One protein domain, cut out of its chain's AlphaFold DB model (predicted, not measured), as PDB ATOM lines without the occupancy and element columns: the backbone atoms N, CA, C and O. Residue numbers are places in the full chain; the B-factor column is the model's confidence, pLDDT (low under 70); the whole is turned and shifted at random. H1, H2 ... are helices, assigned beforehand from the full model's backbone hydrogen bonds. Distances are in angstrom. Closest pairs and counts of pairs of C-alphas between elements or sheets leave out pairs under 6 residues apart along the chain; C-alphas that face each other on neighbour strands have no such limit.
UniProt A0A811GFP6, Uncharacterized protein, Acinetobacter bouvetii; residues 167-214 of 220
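Overview. This is residues 167 to 214 of the 220 residues of an uncharacterized protein of Acinetobacter bouvetii (UniProt A0A811GFP6). H2 and H3 form a helical hairpin opened into a V, and H1 crosses its open side, about perpendicular to both arms. The link from H1 to H2 loops away to Ser 188, at one end of the long axis. The 48 printed residues include three named helices, in the order H1, H2, H3, and no named strand: the class is all helix. The whole is compact, with a radius of gyration of the C-alphas of 10.0 A, yet only just elongated, spanning 30 by 20 by 16 A.

Arrangement. H1, residues 174 to 183, touches H2, residues 192 to 199; their closest C-alphas, of Asn 177 and Ser 193, are 5.2 A apart. Their lines are only just about perpendicular, at 71 degrees. H2 touches H3, residues 201 to 214, which touches H2 with residues 203 to 205 alone; the closest C-alphas of the two, of Phe 197 and Tyr 204, are 5.4 A apart. This hairpin has a steep tilt of 45 degrees, opposite ways. H1 and H3 are close but not clearly touching, the closest C-alphas, of Phe 176 and Leu 208, being 6.9 A apart. In H1, H2 and H3 every O i to N i+4 pair is within hydrogen-bond range.

Along the chain. H1 begins at C-alpha 174 (339.854, 323.373, 401.400) and is 14.2 A long, H2 10.3 A. H3, 19.6 A, ends at C-alpha 214 (342.677, 307.764, 397.764).

Size, cuts and confidence. The C-alphas of Ser 188 and Asp 213, the two farthest apart, are 31.4 A apart. The printed part has no cut; the link H1 to H2 is short, H2 to H3 tight. No printed residue is under 70 in pLDDT.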
ATOM      1  N   SER A 167     326.986 315.373 406.232       79.00
ATOM      2  CA  SER A 167     328.165 314.814 406.911       79.00
ATOM      3  C   SER A 167     329.408 315.712 406.848       79.00
ATOM      4  O   SER A 167     330.241 315.655 407.744       79.00
ATOM      5  N   TYR A 168     329.524 316.542 405.812       83.06
ATOM      6  CA  TYR A 168     330.692 317.361 405.518       83.06
ATOM      7  C   TYR A 168     330.323 318.834 405.456       83.06
ATOM      8  O   TYR A 168     329.306 319.213 404.869       83.06
ATOM      9  N   ARG A 169     331.188 319.683 406.015       86.75
ATOM     10  CA  ARG A 169     331.109 321.135 405.839       86.75
ATOM     11  C   ARG A 169     332.121 321.575 404.800       86.75
ATOM     12  O   ARG A 169     333.283 321.190 404.865       86.75
ATOM     13  N   TYR A 170     331.685 322.411 403.867       89.50
ATOM     14  CA  TYR A 170     332.524 322.876 402.766       89.50
ATOM     15  C   TYR A 170     333.853 323.475 403.250       89.50
ATOM     16  O   TYR A 170     334.914 323.179 402.705       89.50
ATOM     17  N   GLU A 171     333.817 324.283 404.310       91.31
ATOM     18  CA  GLU A 171     334.982 325.000 404.835       91.31
ATOM     19  C   GLU A 171     336.026 324.088 405.497       91.31
ATOM     20  O   GLU A 171     337.163 324.515 405.691       91.31
ATOM     21  N   GLU A 172     335.664 322.851 405.845       92.69
ATOM     22  CA  GLU A 172     336.549 321.896 406.525       92.69
ATOM     23  C   GLU A 172     337.494 321.167 405.554       92.69
ATOM     24  O   GLU A 172     338.490 320.599 405.996       92.69
ATOM     25  N   TYR A 173     337.247 321.245 404.238       93.25
ATOM     26  CA  TYR A 173     337.992 320.495 403.214       93.25
ATOM     27  C   TYR A 173     338.565 321.384 402.089       93.25
ATOM     28  O   TYR A 173     338.337 321.120 400.906       93.25
ATOM     29  N   PRO A 174     339.346 322.437 402.405       94.94
ATOM     30  CA  PRO A 174     339.854 323.373 401.400       94.94
ATOM     31  C   PRO A 174     340.782 322.718 400.366       94.94
ATOM     32  O   PRO A 174     340.800 323.141 399.214       94.94
ATOM     33  N   GLU A 175     341.538 321.687 400.750       94.38
ATOM     34  CA  GLU A 175     342.448 320.981 399.839       94.38
ATOM     35  C   GLU A 175     341.689 320.200 398.762       94.38
ATOM     36  O   GLU A 175     342.007 320.316 397.581       94.38
ATOM     37  N   PHE A 176     340.636 319.480 399.157       95.50
ATOM     38  CA  PHE A 176     339.739 318.803 398.223       95.50
ATOM     39  C   PHE A 176     339.002 319.798 397.317       95.50
ATOM     40  O   PHE A 176     338.915 319.591 396.108       95.50
ATOM     41  N   ASN A 177     338.520 320.910 397.880       95.94
ATOM     42  CA  ASN A 177     337.831 321.940 397.105       95.94
ATOM     43  C   ASN A 177     338.732 322.533 396.019       95.94
ATOM     44  O   ASN A 177     338.312 322.651 394.869       95.94
ATOM     45  N   ASN A 178     339.986 322.839 396.366       94.88
ATOM     46  CA  ASN A 178     340.974 323.311 395.401       94.88
ATOM     47  C   ASN A 178     341.270 322.244 394.340       94.88
ATOM     48  O   ASN A 178     341.317 322.569 393.161       94.88
ATOM     49  N   PHE A 179     341.412 320.977 394.736       94.25
ATOM     50  CA  PHE A 179     341.612 319.868 393.802       94.25
ATOM     51  C   PHE A 179     340.472 319.749 392.780       94.25
ATOM     52  O   PHE A 179     340.732 319.603 391.585       94.25
ATOM     53  N   LEU A 180     339.214 319.851 393.219       94.56
ATOM     54  CA  LEU A 180     338.059 319.856 392.320       94.56
ATOM     55  C   LEU A 180     338.039 321.088 391.405       94.56
ATOM     56  O   LEU A 180     337.767 320.955 390.212       94.56
ATOM     57  N   ASP A 181     338.336 322.273 391.942       94.25
ATOM     58  CA  ASP A 181     338.349 323.524 391.173       94.25
ATOM     59  C   ASP A 181     339.487 323.577 390.140       94.25
ATOM     60  O   ASP A 181     339.305 324.126 389.055       94.25
ATOM     61  N   GLU A 182     340.639 322.969 390.434       91.50
ATOM     62  CA  GLU A 182     341.754 322.824 389.489       91.50
ATOM     63  C   GLU A 182     341.431 321.842 388.355       91.50
ATOM     64  O   GLU A 182     341.877 322.037 387.223       91.50
ATOM     65  N   GLN A 183     340.653 320.792 388.631       91.31
ATOM     66  CA  GLN A 183     340.228 319.837 387.602       91.31
ATOM     67  C   GLN A 183     339.102 320.367 386.716       91.31
ATOM     68  O   GLN A 183     339.058 320.058 385.523       91.31
ATOM     69  N   PHE A 184     338.189 321.147 387.291       88.50
ATOM     70  CA  PHE A 184     336.982 321.619 386.625       88.50
ATOM     71  C   PHE A 184     336.882 323.143 386.705       88.50
ATOM     72  O   PHE A 184     336.159 323.705 387.523       88.50
ATOM     73  N   GLU A 185     337.578 323.831 385.800       85.62
ATOM     74  CA  GLU A 185     337.544 325.291 385.748       85.62
ATOM     75  C   GLU A 185     336.198 325.795 385.190       85.62
ATOM     76  O   GLU A 185     335.804 325.476 384.062       85.62
ATOM     77  N   LEU A 186     335.476 326.604 385.975       85.38
ATOM     78  CA  LEU A 186     334.228 327.242 385.550       85.38
ATOM     79  C   LEU A 186     334.446 328.698 385.101       85.38
ATOM     80  O   LEU A 186     335.323 329.398 385.610       85.38
ATOM     81  N   PRO A 187     333.610 329.218 384.180       84.50
ATOM     82  CA  PRO A 187     333.704 330.607 383.753       84.50
ATOM     83  C   PRO A 187     333.492 331.602 384.902       84.50
ATOM     84  O   PRO A 187     332.660 331.399 385.782       84.50
ATOM     85  N   SER A 188     334.122 332.772 384.786       75.25
ATOM     86  CA  SER A 188     333.780 333.983 385.555       75.25
ATOM     87  C   SER A 188     333.949 333.883 387.080       75.25
ATOM     88  O   SER A 188     333.142 334.442 387.820       75.25
ATOM     89  N   GLY A 189     334.998 333.210 387.562       74.44
ATOM     90  CA  GLY A 189     335.312 333.166 388.999       74.44
ATOM     91  C   GLY A 189     334.319 332.349 389.829       74.44
ATOM     92  O   GLY A 189     334.232 332.534 391.043       74.44
ATOM     93  N   LEU A 190     333.552 331.474 389.175       83.88
ATOM     94  CA  LEU A 190     332.736 330.467 389.840       83.88
ATOM     95  C   LEU A 190     333.635 329.315 390.301       83.88
ATOM     96  O   LEU A 190     334.507 328.878 389.559       83.88
ATOM     97  N   SER A 191     333.397 328.826 391.515       90.56
ATOM     98  CA  SER A 191     334.041 327.622 392.048       90.56
ATOM     99  C   SER A 191     333.148 326.419 391.748       90.56
ATOM    100  O   SER A 191     331.956 326.423 392.080       90.56
ATOM    101  N   TYR A 192     333.713 325.422 391.072       93.19
ATOM    102  CA  TYR A 192     333.053 324.159 390.770       93.19
ATOM    103  C   TYR A 192     332.751 323.386 392.045       93.19
ATOM    104  O   TYR A 192     331.613 322.962 392.236       93.19
ATOM    105  N   SER A 193     333.728 323.268 392.939       94.19
ATOM    106  CA  SER A 193     333.596 322.591 394.227       94.19
ATOM    107  C   SER A 193     332.471 323.205 395.060       94.19
ATOM    108  O   SER A 193     331.606 322.483 395.559       94.19
ATOM    109  N   LYS A 194     332.388 324.543 395.121       92.62
ATOM    110  CA  LYS A 194     331.304 325.248 395.816       92.62
ATOM    111  C   LYS A 194     329.946 325.043 395.155       92.62
ATOM    112  O   LYS A 194     328.953 324.822 395.846       92.62
ATOM    113  N   ALA A 195     329.886 325.099 393.825       89.44
ATOM    114  CA  ALA A 195     328.652 324.831 393.096       89.44
ATOM    115  C   ALA A 195     328.173 323.387 393.311       89.44
ATOM    116  O   ALA A 195     326.978 323.169 393.502       89.44
ATOM    117  N   LEU A 196     329.095 322.422 393.321       90.50
ATOM    118  CA  LEU A 196     328.810 321.019 393.592       90.50
ATOM    119  C   LEU A 196     328.285 320.845 395.020       90.50
ATOM    120  O   LEU A 196     327.216 320.274 395.190       90.50
ATOM    121  N   PHE A 197     328.942 321.431 396.024       89.88
ATOM    122  CA  PHE A 197     328.493 321.380 397.419       89.88
ATOM    123  C   PHE A 197     327.077 321.945 397.616       89.88
ATOM    124  O   PHE A 197     326.233 321.326 398.263       89.88
ATOM    125  N   GLU A 198     326.795 323.123 397.050       84.69
ATOM    126  CA  GLU A 198     325.520 323.821 397.257       84.69
ATOM    127  C   GLU A 198     324.356 323.213 396.457       84.69
ATOM    128  O   GLU A 198     323.202 323.304 396.883       84.69
ATOM    129  N   GLN A 199     324.631 322.627 395.290       81.31
ATOM    130  CA  GLN A 199     323.593 322.176 394.350       81.31
ATOM    131  C   GLN A 199     323.455 320.653 394.279       81.31
ATOM    132  O   GLN A 199     322.410 320.150 393.860       81.31
ATOM    133  N   ASP A 200     324.500 319.915 394.647       81.25
ATOM    134  CA  ASP A 200     324.577 318.456 394.583       81.25
ATOM    135  C   ASP A 200     325.457 317.899 395.703       81.25
ATOM    136  O   ASP A 200     326.499 317.285 395.474       81.25
ATOM    137  N   TYR A 201     325.022 318.147 396.938       83.88
ATOM    138  CA  TYR A 201     325.738 317.694 398.122       83.88
ATOM    139  C   TYR A 201     326.018 316.180 398.105       83.88
ATOM    140  O   TYR A 201     327.085 315.766 398.544       83.88
ATOM    141  N   ASP A 202     325.094 315.364 397.576       81.06
ATOM    142  CA  ASP A 202     325.283 313.912 397.485       81.06
ATOM    143  C   ASP A 202     326.512 313.590 396.607       81.06
ATOM    144  O   ASP A 202     327.422 312.899 397.064       81.06
ATOM    145  N   ALA A 203     326.598 314.167 395.399       84.81
ATOM    146  CA  ALA A 203     327.760 313.994 394.522       84.81
ATOM    147  C   ALA A 203     329.043 314.594 395.118       84.81
ATOM    148  O   ALA A 203     330.103 313.986 395.021       84.81
ATOM    149  N   TYR A 204     328.960 315.760 395.770       91.06
ATOM    150  CA  TYR A 204     330.104 316.333 396.486       91.06
ATOM    151  C   TYR A 204     330.628 315.371 397.559       91.06
ATOM    152  O   TYR A 204     331.834 315.166 397.660       91.06
ATOM    153  N   SER A 205     329.731 314.784 398.358       88.50
ATOM    154  CA  SER A 205     330.110 313.867 399.433       88.50
ATOM    155  C   SER A 205     330.737 312.579 398.902       88.50
ATOM    156  O   SER A 205     331.740 312.147 399.451       88.50
ATOM    157  N   GLU A 206     330.223 312.032 397.795       88.00
ATOM    158  CA  GLU A 206     330.797 310.852 397.134       88.00
ATOM    159  C   GLU A 206     332.202 311.136 396.578       88.00
ATOM    160  O   GLU A 206     333.124 310.346 396.770       88.00
ATOM    161  N   GLU A 207     332.400 312.284 395.924       91.56
ATOM    162  CA  GLU A 207     333.718 312.697 395.431       91.56
ATOM    163  C   GLU A 207     334.711 312.949 396.578       91.56
ATOM    164  O   GLU A 207     335.889 312.603 396.462       91.56
ATOM    165  N   LEU A 208     334.248 313.513 397.699       92.25
ATOM    166  CA  LEU A 208     335.082 313.726 398.882       92.25
ATOM    167  C   LEU A 208     335.468 312.397 399.544       92.25
ATOM    168  O   LEU A 208     336.639 312.217 399.869       92.25
ATOM    169  N   ASP A 209     334.533 311.455 399.683       89.12
ATOM    170  CA  ASP A 209     334.818 310.099 400.175       89.12
ATOM    171  C   ASP A 209     335.900 309.433 399.313       89.12
ATOM    172  O   ASP A 209     336.927 308.987 399.825       89.12
ATOM    173  N   ASN A 210     335.733 309.466 397.985       91.12
ATOM    174  CA  ASN A 210     336.708 308.920 397.038       91.12
ATOM    175  C   ASN A 210     338.092 309.581 397.171       91.12
ATOM    176  O   ASN A 210     339.121 308.908 397.065       91.12
ATOM    177  N   TYR A 211     338.134 310.899 397.389       92.50
ATOM    178  CA  TYR A 211     339.380 311.640 397.588       92.50
ATOM    179  C   TYR A 211     340.081 311.251 398.894       92.50
ATOM    180  O   TYR A 211     341.291 311.017 398.892       92.50
ATOM    181  N   LEU A 212     339.339 311.151 399.999       90.19
ATOM    182  CA  LEU A 212     339.882 310.787 401.312       90.19
ATOM    183  C   LEU A 212     340.384 309.337 401.325       90.19
ATOM    184  O   LEU A 212     341.499 309.084 401.792       90.19
ATOM    185  N   ASP A 213     339.644 308.421 400.698       89.69
ATOM    186  CA  ASP A 213     340.056 307.031 400.487       89.69
ATOM    187  C   ASP A 213     341.353 306.942 399.672       89.69
ATOM    188  O   ASP A 213     342.282 306.215 400.037       89.69
ATOM    189  N   ALA A 214     341.469 307.720 398.588       88.56
ATOM    190  CA  ALA A 214     342.677 307.764 397.764       88.56
ATOM    191  C   ALA A 214     343.904 308.303 398.523       88.56
ATOM    192  O   ALA A 214     345.038 307.941 398.195       88.56
TER     193      ALA A 214